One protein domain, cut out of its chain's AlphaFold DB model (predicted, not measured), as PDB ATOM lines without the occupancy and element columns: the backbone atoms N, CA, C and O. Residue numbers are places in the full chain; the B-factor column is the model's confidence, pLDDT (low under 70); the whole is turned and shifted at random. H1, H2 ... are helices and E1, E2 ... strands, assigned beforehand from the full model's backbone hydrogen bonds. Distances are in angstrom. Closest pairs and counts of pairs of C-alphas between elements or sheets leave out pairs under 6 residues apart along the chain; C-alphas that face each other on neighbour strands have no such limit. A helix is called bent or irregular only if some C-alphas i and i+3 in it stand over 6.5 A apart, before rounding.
ATOM      1  N   VAL A  11      60.983   9.645  -7.885       96.75
ATOM      2  CA  VAL A  11      60.372   8.595  -8.714       96.75
ATOM      3  C   VAL A  11      58.916   8.942  -9.019       96.75
ATOM      4  O   VAL A  11      58.249   9.620  -8.239       96.75
ATOM      5  N   ASN A  12      58.421   8.508 -10.175       96.75
ATOM      6  CA  ASN A  12      57.024   8.666 -10.564       96.75
ATOM      7  C   ASN A  12      56.245   7.381 -10.249       96.75
ATOM      8  O   ASN A  12      56.653   6.304 -10.677       96.75
ATOM      9  N   LEU A  13      55.121   7.508  -9.548       96.81
ATOM     10  CA  LEU A  13      54.223   6.404  -9.204       96.81
ATOM     11  C   LEU A  13      53.132   6.254 -10.281       96.81
ATOM     12  O   LEU A  13      51.943   6.457 -10.026       96.81
ATOM     13  N   GLY A  14      53.570   5.974 -11.514       95.19
ATOM     14  CA  GLY A  14      52.697   5.753 -12.673       95.19
ATOM     15  C   GLY A  14      51.812   4.519 -12.505       95.19
ATOM     16  O   GLY A  14      52.140   3.615 -11.743       95.19
ATOM     17  N   GLY A  15      50.665   4.492 -13.183       95.62
ATOM     18  CA  GLY A  15      49.723   3.375 -13.107       95.62
ATOM     19  C   GLY A  15      48.941   3.245 -11.792       95.62
ATOM     20  O   GLY A  15      48.053   2.404 -11.740       95.62
ATOM     21  N   TRP A  16      49.213   4.045 -10.749       96.81
ATOM     22  CA  TRP A  16      48.555   3.920  -9.438       96.81
ATOM     23  C   TRP A  16      47.175   4.593  -9.372       96.81
ATOM     24  O   TRP A  16      46.163   3.922  -9.558       96.81
ATOM     25  N   LEU A  17      47.112   5.905  -9.102       96.44
ATOM     26  CA  LEU A  17      45.849   6.667  -9.023       96.44
ATOM     27  C   LEU A  17      45.327   7.111 -10.395       96.44
ATOM     28  O   LEU A  17      44.195   7.567 -10.514       96.44
ATOM     29  N   VAL A  18      46.162   6.984 -11.424       95.38
ATOM     30  CA  VAL A  18      45.778   7.082 -12.828       95.38
ATOM     31  C   VAL A  18      46.251   5.796 -13.479       95.38
ATOM     32  O   VAL A  18      47.450   5.547 -13.571       95.38
ATOM     33  N   THR A  19      45.298   4.958 -13.874       95.62
ATOM     34  CA  THR A  19      45.585   3.661 -14.494       95.62
ATOM     35  C   THR A  19      46.014   3.823 -15.947       95.62
ATOM     36  O   THR A  19      45.486   4.661 -16.681       95.62
ATOM     37  N   GLU A  20      46.970   2.995 -16.365       95.50
ATOM     38  CA  GLU A  20      47.559   3.022 -17.702       95.50
ATOM     39  C   GLU A  20      47.722   1.586 -18.208       95.50
ATOM     40  O   GLU A  20      48.441   0.784 -17.607       95.50
ATOM     41  N   GLY A  21      47.069   1.248 -19.321       95.56
ATOM     42  CA  GLY A  21      47.066  -0.121 -19.844       95.56
ATOM     43  C   GLY A  21      48.420  -0.620 -20.328       95.56
ATOM     44  O   GLY A  21      48.626  -1.822 -20.371       95.56
ATOM     45  N   TRP A  22      49.366   0.269 -20.638       94.31
ATOM     46  CA  TRP A  22      50.731  -0.136 -20.983       94.31
ATOM     47  C   TRP A  22      51.576  -0.505 -19.750       94.31
ATOM     48  O   TRP A  22      52.557  -1.231 -19.891       94.31
ATOM     49  N   ILE A  23      51.192  -0.038 -18.553       96.12
ATOM     50  CA  ILE A  23      51.845  -0.383 -17.279       96.12
ATOM     51  C   ILE A  23      51.199  -1.628 -16.668       96.12
ATOM     52  O   ILE A  23      51.900  -2.551 -16.260       96.12
ATOM     53  N   LEU A  24      49.862  -1.658 -16.603       94.81
ATOM     54  CA  LEU A  24      49.106  -2.782 -16.047       94.81
ATOM     55  C   LEU A  24      47.962  -3.206 -16.989       94.81
ATOM     56  O   LEU A  24      46.795  -2.884 -16.736       94.81
ATOM     57  N   PRO A  25      48.278  -3.945 -18.073       95.81
ATOM     58  CA  PRO A  25      47.289  -4.371 -19.067       95.81
ATOM     59  C   PRO A  25      46.156  -5.215 -18.474       95.81
ATOM     60  O   PRO A  25      45.008  -5.086 -18.891       95.81
ATOM     61  N   SER A  26      46.461  -6.013 -17.447       96.06
ATOM     62  CA  SER A  26      45.531  -6.976 -16.847       96.06
ATOM     63  C   SER A  26      44.272  -6.354 -16.242       96.06
ATOM     64  O   SER A  26      43.251  -7.030 -16.124       96.06
ATOM     65  N   LEU A  27      44.285  -5.054 -15.915       96.81
ATOM     66  CA  LEU A  27      43.072  -4.346 -15.497       96.81
ATOM     67  C   LEU A  27      42.001  -4.312 -16.600       96.81
ATOM     68  O   LEU A  27      40.812  -4.218 -16.295       96.81
ATOM     69  N   PHE A  28      42.398  -4.406 -17.869       97.38
ATOM     70  CA  PHE A  28      41.525  -4.266 -19.034       97.38
ATOM     71  C   PHE A  28      41.078  -5.612 -19.628       97.38
ATOM     72  O   PHE A  28      40.141  -5.638 -20.427       97.38
ATOM     73  N   ASP A  29      41.710  -6.726 -19.250       95.56
ATOM     74  CA  ASP A  29      41.494  -8.047 -19.867       95.56
ATOM     75  C   ASP A  29      40.072  -8.582 -19.665       95.56
ATOM     76  O   ASP A  29      39.514  -9.236 -20.543       95.56
ATOM     77  N   GLY A  30      39.454  -8.266 -18.525       95.81
ATOM     78  CA  GLY A  30      38.090  -8.689 -18.209       95.81
ATOM     79  C   GLY A  30      36.991  -7.878 -18.901       95.81
ATOM     80  O   GLY A  30      35.814  -8.198 -18.719       95.81
ATOM     81  N   GLU A 176      41.797   5.049 -17.099       96.00
ATOM     82  CA  GLU A 176      40.713   4.870 -16.125       96.00
ATOM     83  C   GLU A 176      39.323   5.114 -16.723       96.00
ATOM     84  O   GLU A 176      38.372   4.416 -16.372       96.00
ATOM     85  N   TYR A 177      39.206   6.035 -17.687       96.81
ATOM     86  CA  TYR A 177      37.952   6.250 -18.408       96.81
ATOM     87  C   TYR A 177      37.482   4.969 -19.111       96.81
ATOM     88  O   TYR A 177      36.315   4.602 -18.986       96.81
ATOM     89  N   GLN A 178      38.375   4.255 -19.804       97.81
ATOM     90  CA  GLN A 178      38.026   3.014 -20.498       97.81
ATOM     91  C   GLN A 178      37.707   1.866 -19.537       97.81
ATOM     92  O   GLN A 178      36.813   1.081 -19.840       97.81
ATOM     93  N   ILE A 179      38.359   1.789 -18.371       97.50
ATOM     94  CA  ILE A 179      37.972   0.840 -17.310       97.50
ATOM     95  C   ILE A 179      36.546   1.147 -16.845       97.50
ATOM     96  O   ILE A 179      35.685   0.267 -16.826       97.50
ATOM     97  N   CYS A 180      36.281   2.408 -16.508       96.88
ATOM     98  CA  CYS A 180      35.004   2.841 -15.956       96.88
ATOM     99  C   CYS A 180      33.847   2.706 -16.956       96.88
ATOM    100  O   CYS A 180      32.791   2.185 -16.601       96.88
ATOM    101  N   ASN A 181      34.037   3.136 -18.208       97.25
ATOM    102  CA  ASN A 181      33.053   2.981 -19.283       97.25
ATOM    103  C   ASN A 181      32.894   1.507 -19.699       97.25
ATOM    104  O   ASN A 181      31.775   1.046 -19.903       97.25
ATOM    105  N   GLY A 182      33.996   0.756 -19.785       97.12
ATOM    106  CA  GLY A 182      34.017  -0.619 -20.278       97.12
ATOM    107  C   GLY A 182      33.368  -1.629 -19.333       97.12
ATOM    108  O   GLY A 182      32.537  -2.421 -19.773       97.12
ATOM    109  N   TYR A 183      33.715  -1.590 -18.043       96.94
ATOM    110  CA  TYR A 183      33.088  -2.438 -17.021       96.94
ATOM    111  C   TYR A 183      31.746  -1.890 -16.522       96.94
ATOM    112  O   TYR A 183      30.930  -2.648 -15.989       96.94
ATOM    113  N   GLY A 184      31.540  -0.576 -16.634       95.44
ATOM    114  CA  GLY A 184      30.505   0.149 -15.907       95.44
ATOM    115  C   GLY A 184      30.884   0.378 -14.439       95.44
ATOM    116  O   GLY A 184      31.609  -0.406 -13.819       95.44
ATOM    117  N   THR A 185      30.345   1.447 -13.846       92.94
ATOM    118  CA  THR A 185      30.693   1.929 -12.496       92.94
ATOM    119  C   THR A 185      30.623   0.839 -11.420       92.94
ATOM    120  O   THR A 185      31.515   0.751 -10.577       92.94
ATOM    121  N   ALA A 186      29.603  -0.026 -11.459       94.12
ATOM    122  CA  ALA A 186      29.398  -1.069 -10.451       94.12
ATOM    123  C   ALA A 186      30.536  -2.105 -10.408       94.12
ATOM    124  O   ALA A 186      30.984  -2.473  -9.326       94.12
ATOM    125  N   LYS A 187      31.026  -2.548 -11.574       96.69
ATOM    126  CA  LYS A 187      32.135  -3.512 -11.681       96.69
ATOM    127  C   LYS A 187      33.501  -2.822 -11.583       96.69
ATOM    128  O   LYS A 187      34.404  -3.361 -10.955       96.69
ATOM    129  N   ALA A 188      33.639  -1.613 -12.135       97.25
ATOM    130  CA  ALA A 188      34.881  -0.842 -12.075       97.25
ATOM    131  C   ALA A 188      35.260  -0.436 -10.639       97.25
ATOM    132  O   ALA A 188      36.437  -0.450 -10.289       97.25
ATOM    133  N   THR A 189      34.278  -0.119  -9.785       96.62
ATOM    134  CA  THR A 189      34.517   0.344  -8.405       96.62
ATOM    135  C   THR A 189      35.355  -0.632  -7.564       96.62
ATOM    136  O   THR A 189      36.387  -0.207  -7.040       96.62
ATOM    137  N   PRO A 190      34.972  -1.914  -7.387       97.50
ATOM    138  CA  PRO A 190      35.785  -2.851  -6.614       97.50
ATOM    139  C   PRO A 190      37.147  -3.134  -7.269       97.50
ATOM    140  O   PRO A 190      38.130  -3.256  -6.544       97.50
ATOM    141  N   ILE A 191      37.230  -3.171  -8.605       97.44
ATOM    142  CA  ILE A 191      38.492  -3.373  -9.340       97.44
ATOM    143  C   ILE A 191      39.483  -2.245  -9.028       97.44
ATOM    144  O   ILE A 191      40.602  -2.506  -8.589       97.44
ATOM    145  N   LEU A 192      39.054  -0.992  -9.198       97.62
ATOM    146  CA  LEU A 192      39.904   0.180  -8.991       97.62
ATOM    147  C   LEU A 192      40.263   0.372  -7.516       97.62
ATOM    148  O   LEU A 192      41.414   0.651  -7.202       97.62
ATOM    149  N   ARG A 193      39.331   0.132  -6.585       96.38
ATOM    150  CA  ARG A 193      39.636   0.199  -5.146       96.38
ATOM    151  C   ARG A 193      40.648  -0.853  -4.712       96.38
ATOM    152  O   ARG A 193      41.532  -0.532  -3.919       96.38
ATOM    153  N   ASN A 194      40.533  -2.076  -5.232       97.12
ATOM    154  CA  ASN A 194      41.521  -3.118  -4.984       97.12
ATOM    155  C   ASN A 194      42.892  -2.696  -5.524       97.12
ATOM    156  O   ASN A 194      43.864  -2.691  -4.769       97.12
ATOM    157  N   HIS A 195      42.941  -2.246  -6.783       97.69
ATOM    158  CA  HIS A 195      44.154  -1.732  -7.421       97.69
ATOM    159  C   HIS A 195      44.817  -0.623  -6.597       97.69
ATOM    160  O   HIS A 195      45.961  -0.767  -6.179       97.69
ATOM    161  N   TRP A 196      44.086   0.437  -6.248       97.38
ATOM    162  CA  TRP A 196      44.620   1.538  -5.441       97.38
ATOM    163  C   TRP A 196      45.161   1.083  -4.082       97.38
ATOM    164  O   TRP A 196      46.118   1.671  -3.586       97.38
ATOM    165  N   SER A 197      44.556   0.059  -3.472       96.06
ATOM    166  CA  SER A 197      44.962  -0.437  -2.153       96.06
ATOM    167  C   SER A 197      46.160  -1.387  -2.161       96.06
ATOM    168  O   SER A 197      46.788  -1.536  -1.116       96.06
ATOM    169  N   ALA A 198      46.448  -2.022  -3.299       96.50
ATOM    170  CA  ALA A 198      47.429  -3.102  -3.403       96.50
ATOM    171  C   ALA A 198      48.596  -2.795  -4.354       96.50
ATOM    172  O   ALA A 198      49.613  -3.475  -4.285       96.50
ATOM    173  N   TYR A 199      48.454  -1.810  -5.247       97.25
ATOM    174  CA  TYR A 199      49.457  -1.522  -6.273       97.25
ATOM    175  C   TYR A 199      50.671  -0.750  -5.740       97.25
ATOM    176  O   TYR A 199      51.794  -1.101  -6.074       97.25
ATOM    177  N   ILE A 200      50.439   0.274  -4.908       97.81
ATOM    178  CA  ILE A 200      51.478   0.959  -4.126       97.81
ATOM    179  C   ILE A 200      51.041   0.963  -2.664       97.81
ATOM    180  O   ILE A 200      49.923   1.384  -2.339       97.81
ATOM    181  N   VAL A 201      51.930   0.514  -1.787       97.75
ATOM    182  CA  VAL A 201      51.714   0.388  -0.344       97.75
ATOM    183  C   VAL A 201      52.817   1.093   0.452       97.75
ATOM    184  O   VAL A 201      53.790   1.605  -0.097       97.75
ATOM    185  N   GLU A 202      52.673   1.138   1.778       97.88
ATOM    186  CA  GLU A 202      53.628   1.811   2.671       97.88
ATOM    187  C   GLU A 202      55.063   1.288   2.526       97.88
ATOM    188  O   GLU A 202      56.021   2.060   2.551       97.88
ATOM    189  N   ASP A 203      55.222  -0.022   2.336       98.31
ATOM    190  CA  ASP A 203      56.543  -0.630   2.183       98.31
ATOM    191  C   ASP A 203      57.259  -0.170   0.905       98.31
ATOM    192  O   ASP A 203      58.488  -0.049   0.917       98.31
ATOM    193  N   ASP A 204      56.524   0.201  -0.150       98.19
ATOM    194  CA  ASP A 204      57.113   0.806  -1.350       98.19
ATOM    195  C   ASP A 204      57.695   2.191  -1.037       98.19
ATOM    196  O   ASP A 204      58.799   2.515  -1.475       98.19
ATOM    197  N   PHE A 205      57.024   2.996  -0.205       98.12
ATOM    198  CA  PHE A 205      57.559   4.282   0.267       98.12
ATOM    199  C   PHE A 205      58.812   4.086   1.127       98.12
ATOM    200  O   PHE A 205      59.811   4.793   0.945       98.12
ATOM    201  N   ARG A 206      58.820   3.073   2.009       97.62
ATOM    202  CA  ARG A 206      60.029   2.707   2.770       97.62
ATOM    203  C   ARG A 206      61.168   2.296   1.842       97.62
ATOM    204  O   ARG A 206      62.314   2.669   2.093       97.62
ATOM    205  N   PHE A 207      60.878   1.535   0.789       97.75
ATOM    206  CA  PHE A 207      61.863   1.124  -0.209       97.75
ATOM    207  C   PHE A 207      62.427   2.321  -0.988       97.75
ATOM    208  O   PHE A 207      63.647   2.437  -1.128       97.75
ATOM    209  N   ILE A 208      61.570   3.245  -1.429       97.06
ATOM    210  CA  ILE A 208      61.956   4.487  -2.115       97.06
ATOM    211  C   ILE A 208      62.910   5.307  -1.236       97.06
ATOM    212  O   ILE A 208      63.997   5.679  -1.687       97.06
ATOM    213  N   SER A 209      62.551   5.512   0.035       95.12
ATOM    214  CA  SER A 209      63.374   6.243   1.006       95.12
ATOM    215  C   SER A 209      64.724   5.558   1.259       95.12
ATOM    216  O   SER A 209      65.779   6.184   1.134       95.12
ATOM    217  N   LYS A 210      64.727   4.238   1.511       96.62
ATOM    218  CA  LYS A 210      65.960   3.438   1.687       96.62
ATOM    219  C   LYS A 210      66.863   3.450   0.451       96.62
ATOM    220  O   LYS A 210      68.075   3.310   0.590       96.62
ATOM    221  N   SER A 211      66.286   3.645  -0.731       96.38
ATOM    222  CA  SER A 211      67.009   3.766  -2.001       96.38
ATOM    223  C   SER A 211      67.620   5.160  -2.223       96.38
ATOM    224  O   SER A 211      68.214   5.420  -3.270       96.38
ATOM    225  N   GLY A 212      67.490   6.074  -1.253       94.31
ATOM    226  CA  GLY A 212      68.050   7.427  -1.307       94.31
ATOM    227  C   GLY A 212      67.256   8.407  -2.175       94.31
ATOM    228  O   GLY A 212      67.783   9.462  -2.537       94.31
ATOM    229  N   LEU A 213      66.009   8.071  -2.522       95.50
ATOM    230  CA  LEU A 213      65.074   8.989  -3.167       95.50
ATOM    231  C   LEU A 213      64.383   9.853  -2.107       95.50
ATOM    232  O   LEU A 213      64.034   9.380  -1.029       95.50
ATOM    233  N   THR A 214      64.197  11.132  -2.417       93.56
ATOM    234  CA  THR A 214      63.712  12.164  -1.487       93.56
ATOM    235  C   THR A 214      62.359  12.753  -1.881       93.56
ATOM    236  O   THR A 214      61.854  13.630  -1.187       93.56
ATOM    237  N   ALA A 215      61.770  12.300  -2.992       95.00
ATOM    238  CA  ALA A 215      60.450  12.732  -3.435       95.00
ATOM    239  C   ALA A 215      59.740  11.667  -4.284       95.00
ATOM    240  O   ALA A 215      60.370  10.823  -4.925       95.00
ATOM    241  N   VAL A 216      58.413  11.768  -4.351       96.50
ATOM    242  CA  VAL A 216      57.577  11.014  -5.289       96.50
ATOM    243  C   VAL A 216      56.710  11.970  -6.101       96.50
ATOM    244  O   VAL A 216      56.242  12.989  -5.595       96.50
ATOM    245  N   ARG A 217      56.481  11.642  -7.372       97.12
ATOM    246  CA  ARG A 217      55.490  12.300  -8.228       97.12
ATOM    247  C   ARG A 217      54.309  11.356  -8.396       97.12
ATOM    248  O   ARG A 217      54.482  10.255  -8.905       97.12
ATOM    249  N   ILE A 218      53.123  11.801  -7.994       97.19
ATOM    250  CA  ILE A 218      51.883  11.023  -8.091       97.19
ATOM    251  C   ILE A 218      51.001  11.663  -9.169       97.19
ATOM    252  O   ILE A 218      50.607  12.821  -9.016       97.19
ATOM    253  N   PRO A 219      50.698  10.966 -10.276       96.00
ATOM    254  CA  PRO A 219      49.651  11.387 -11.198       96.00
ATOM    255  C   PRO A 219      48.285  11.359 -10.501       96.00
ATOM    256  O   PRO A 219      47.922  10.356  -9.893       96.00
ATOM    257  N   VAL A 220      47.525  12.449 -10.600       95.12
ATOM    258  CA  VAL A 220      46.200  12.592  -9.976       95.12
ATOM    259  C   VAL A 220      45.191  12.921 -11.069       95.12
ATOM    260  O   VAL A 220      45.365  13.892 -11.808       95.12
ATOM    261  N   GLY A 221      44.147  12.101 -11.190       93.62
ATOM    262  CA  GLY A 221      43.036  12.365 -12.098       93.62
ATOM    263  C   GLY A 221      42.227  13.577 -11.641       93.62
ATOM    264  O   GLY A 221      41.971  13.754 -10.453       93.62
ATOM    265  N   TRP A 222      41.778  14.416 -12.572       94.38
ATOM    266  CA  TRP A 222      41.001  15.616 -12.229       94.38
ATOM    267  C   TRP A 222      39.673  15.286 -11.517       94.38
ATOM    268  O   TRP A 222      39.184  16.085 -10.722       94.38
ATOM    269  N   TRP A 223      39.108  14.094 -11.754       94.38
ATOM    270  CA  TRP A 223      37.869  13.611 -11.128       94.38
ATOM    271  C   TRP A 223      37.991  13.409  -9.611       94.38
ATOM    272  O   TRP A 223      36.980  13.469  -8.911       94.38
ATOM    273  N   ILE A 224      39.214  13.243  -9.096       93.94
ATOM    274  CA  ILE A 224      39.502  13.093  -7.661       93.94
ATOM    275  C   ILE A 224      39.075  14.344  -6.879       93.94
ATOM    276  O   ILE A 224      38.680  14.246  -5.719       93.94
ATOM    277  N   ALA A 225      39.046  15.518  -7.519       92.19
ATOM    278  CA  ALA A 225      38.549  16.747  -6.898       92.19
ATOM    279  C   ALA A 225      37.084  16.642  -6.427       92.19
ATOM    280  O   ALA A 225      36.675  17.380  -5.535       92.19
ATOM    281  N   ASN A 226      36.302  15.717  -6.994       93.62
ATOM    282  CA  ASN A 226      34.930  15.438  -6.586       93.62
ATOM    283  C   ASN A 226      34.744  13.962  -6.182       93.62
ATOM    284  O   ASN A 226      33.726  13.363  -6.509       93.62
ATOM    285  N   ASP A 227      35.718  13.365  -5.479       91.69
ATOM    286  CA  ASP A 227      35.802  11.916  -5.184       91.69
ATOM    287  C   ASP A 227      34.534  11.306  -4.553       91.69
ATOM    288  O   ASP A 227      34.246  10.128  -4.750       91.69
ATOM    289  N   SER A 228      33.730  12.094  -3.830       92.56
ATOM    290  CA  SER A 228      32.452  11.620  -3.270       92.56
ATOM    291  C   SER A 228      31.367  11.373  -4.329       92.56
ATOM    292  O   SER A 228      30.491  10.528  -4.129       92.56
ATOM    293  N   ARG A 229      31.407  12.113  -5.446       93.50
ATOM    294  CA  ARG A 229      30.461  12.058  -6.573       93.50
ATOM    295  C   ARG A 229      31.172  12.426  -7.883       93.50
ATOM    296  O   ARG A 229      30.835  13.446  -8.490       93.50
ATOM    297  N   PRO A 230      32.167  11.642  -8.323       95.25
ATOM    298  CA  PRO A 230      32.942  11.996  -9.497       95.25
ATOM    299  C   PRO A 230      32.042  12.027 -10.743       95.25
ATOM    300  O   PRO A 230      31.002  11.364 -10.786       95.25
ATOM    301  N   PRO A 231      32.413  12.815 -11.761       94.88
ATOM    302  CA  PRO A 231      31.670  12.856 -13.010       94.88
ATOM    303  C   PRO A 231      31.670  11.480 -13.677       94.88
ATOM    304  O   PRO A 231      32.668  10.761 -13.645       94.88
ATOM    305  N   ALA A 232      30.556  11.117 -14.309       93.38
ATOM    306  CA  ALA A 232      30.467   9.855 -15.029       93.38
ATOM    307  C   ALA A 232      31.531   9.785 -16.151       93.38
ATOM    308  O   ALA A 232      31.785  10.800 -16.806       93.38
ATOM    309  N   PRO A 233      32.138   8.613 -16.408       94.94
ATOM    310  CA  PRO A 233      31.884   7.317 -15.769       94.94
ATOM    311  C   PRO A 233      32.765   7.024 -14.538       94.94
ATOM    312  O   PRO A 233      32.671   5.921 -14.001       94.94
ATOM    313  N   TYR A 234      33.629   7.957 -14.119       96.56
ATOM    314  CA  TYR A 234      34.673   7.735 -13.113       96.56
ATOM    315  C   TYR A 234      34.130   7.234 -11.768       96.56
ATOM    316  O   TYR A 234      32.975   7.472 -11.409       96.56
ATOM    317  N   VAL A 235      34.983   6.540 -11.008       95.19
ATOM    318  CA  VAL A 235      34.631   5.980  -9.695       95.19
ATOM    319  C   VAL A 235      35.351   6.711  -8.563       95.19
ATOM    320  O   VAL A 235      36.457   7.214  -8.732       95.19
ATOM    321  N   GLY A 236      34.707   6.766  -7.396       94.56
ATOM    322  CA  GLY A 236      35.226   7.442  -6.207       94.56
ATOM    323  C   GLY A 236      35.920   6.506  -5.212       94.56
ATOM    324  O   GLY A 236      35.589   5.315  -5.094       94.56
ATOM    325  N   GLY A 237      36.834   7.068  -4.427       92.56
ATOM    326  CA  GLY A 237      37.557   6.430  -3.322       92.56
ATOM    327  C   GLY A 237      39.076   6.615  -3.383       92.56
ATOM    328  O   GLY A 237      39.772   6.218  -2.449       92.56
ATOM    329  N   SER A 238      39.587   7.200  -4.464       94.31
ATOM    330  CA  SER A 238      41.020   7.391  -4.708       94.31
ATOM    331  C   SER A 238      41.640   8.441  -3.780       94.31
ATOM    332  O   SER A 238      42.806   8.313  -3.406       94.31
ATOM    333  N   LEU A 239      40.852   9.427  -3.326       95.56
ATOM    334  CA  LEU A 239      41.314  10.481  -2.417       95.56
ATOM    335  C   LEU A 239      41.806   9.900  -1.086       95.56
ATOM    336  O   LEU A 239      42.874  10.260  -0.606       95.56
ATOM    337  N   LYS A 240      41.093   8.903  -0.545       93.94
ATOM    338  CA  LYS A 240      41.518   8.193   0.671       93.94
ATOM    339  C   LYS A 240      42.867   7.490   0.492       93.94
ATOM    340  O   LYS A 240      43.617   7.338   1.454       93.94
ATOM    341  N   THR A 241      43.165   7.009  -0.713       95.62
ATOM    342  CA  THR A 241      44.462   6.400  -1.028       95.62
ATOM    343  C   THR A 241      45.548   7.468  -1.148       95.62
ATOM    344  O   THR A 241      46.639   7.277  -0.614       95.62
ATOM    345  N   LEU A 242      45.242   8.616  -1.754       96.50
ATOM    346  CA  LEU A 242      46.153   9.759  -1.799       96.50
ATOM    347  C   LEU A 242      46.509  10.267  -0.387       96.50
ATOM    348  O   LEU A 242      47.679  10.519  -0.113       96.50
ATOM    349  N   ASP A 243      45.548  10.313   0.541       96.00
ATOM    350  CA  ASP A 243      45.801  10.666   1.949       96.00
ATOM    351  C   ASP A 243      46.791   9.712   2.631       96.00
ATOM    352  O   ASP A 243      47.592  10.129   3.469       96.00
ATOM    353  N   LYS A 244      46.758   8.417   2.284       96.25
ATOM    354  CA  LYS A 244      47.752   7.454   2.780       96.25
ATOM    355  C   LYS A 244      49.143   7.767   2.240       96.25
ATOM    356  O   LYS A 244      50.092   7.703   3.008       96.25
ATOM    357  N   ALA A 245      49.251   8.153   0.968       96.62
ATOM    358  CA  ALA A 245      50.524   8.527   0.352       96.62
ATOM    359  C   ALA A 245      51.215   9.667   1.115       96.62
ATOM    360  O   ALA A 245      52.416   9.599   1.354       96.62
ATOM    361  N   PHE A 246      50.451  10.682   1.537       96.00
ATOM    362  CA  PHE A 246      50.985  11.770   2.359       96.00
ATOM    363  C   PHE A 246      51.501  11.268   3.708       96.00
ATOM    364  O   PHE A 246      52.606  11.625   4.088       96.00
ATOM    365  N   LYS A 247      50.753  10.390   4.388       96.38
ATOM    366  CA  LYS A 247      51.177   9.800   5.671       96.38
ATOM    367  C   LYS A 247      52.419   8.921   5.546       96.38
ATOM    368  O   LYS A 247      53.243   8.904   6.444       96.38
ATOM    369  N   TRP A 248      52.547   8.171   4.454       97.25
ATOM    370  CA  TRP A 248      53.710   7.312   4.209       97.25
ATOM    371  C   TRP A 248      54.966   8.093   3.808       97.25
ATOM    372  O   TRP A 248      56.061   7.538   3.847       97.25
ATOM    373  N   ALA A 249      54.801   9.345   3.376       93.06
ATOM    374  CA  ALA A 249      55.886  10.232   2.973       93.06
ATOM    375  C   ALA A 249      56.440  11.104   4.118       93.06
ATOM    376  O   ALA A 249      57.426  11.805   3.886       93.06
ATOM    377  N   GLU A 250      55.805  11.092   5.297       85.00
ATOM    378  CA  GLU A 250      56.312  11.725   6.530       85.00
ATOM    379  C   GLU A 250      57.523  10.971   7.102       85.00
ATOM    380  O   GLU A 250      58.487  11.662   7.506       85.00
TER     381      GLU A 250
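AT A GLANCE: This is residues 11 to 30 and 176 to 250 of the 250 residues of an uncharacterized protein of Hordeum vulgare subsp. vulgare (UniProt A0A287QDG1). H2 and H3 follow each other along the longest axis, and H5 runs side by side with the second half of H2 and reaches the beginning of H3, while H1 makes a corner at the other end of H2. From H3 the chain folds back through E1 to H4, and the unnamed residues 11 to 30 begin beside E1 and pass through the middle at Leu 17. The printed part has 95 residues, with five named helices and one named strand in the order H1, H2, H3, E1, H4, H5, and is mostly helix. It is compact, with a radius of gyration of the C-alphas of 13.6 A and spans of 41 by 27 by 18 A.

IN THESE COORDINATES: Residues 11 to 30 hold no named element. H1 is residues 176 to 183, beginning at C-alpha 176 (40.713, 4.870, -16.125). H2, residues 185 to 198, is 19.7 A long; it is neither bent nor irregular, but only just: C-alphas 187 and 190 are 6.3 A apart. H3 is residues 202 to 210, 12.5 A; E1 is residues 215 to 217; H4 is residues 222 to 226. H5, residues 238 to 248, is 15.5 A long and ends at C-alpha 248 (53.710, 7.312, 4.209).

HOW THE PARTS SIT: Residues 11 to 12 pair in parallel with residues 216 to 217 of E1, which pairs with no named strand. H1 and H2 only just touch, with 3 pairs of C-alphas within 8 A, and only at the corner; Cys 180 and Ala 188 have the closest C-alphas, 5.4 A. H2 touches H5 with residues 193 to 197 alone, at a shallow tilt of 7 degrees, the same way; the closest C-alphas, of Trp 196 and Thr 241, are 6.6 A apart. H3 touches H5 at a steep tilt of 41 degrees, the closest C-alphas being those of Glu 202 and Trp 248, 5.7 A. H4 and H5 are close but not clearly touching, with C-alphas 224 and 239 6.1 A apart. Every O i to N i+4 pair is within hydrogen-bond range in H1, H3 and H5; 8 of 10 are in H2 and 0 of 1 in H4, where 2 of 2 O i to N i+3 pairs are.

THE WHOLE: The C-alphas of Gly 184 and Gly 212, the two farthest apart, are 40.9 A apart. Residues 31 to 175 are not printed, and C-alphas 30 and 176 are 14.0 A apart across the cut. The link from H4 to H5 is long, with 11 residues. The mean pLDDT of the printed part is 95.8, and no printed residue is under 70.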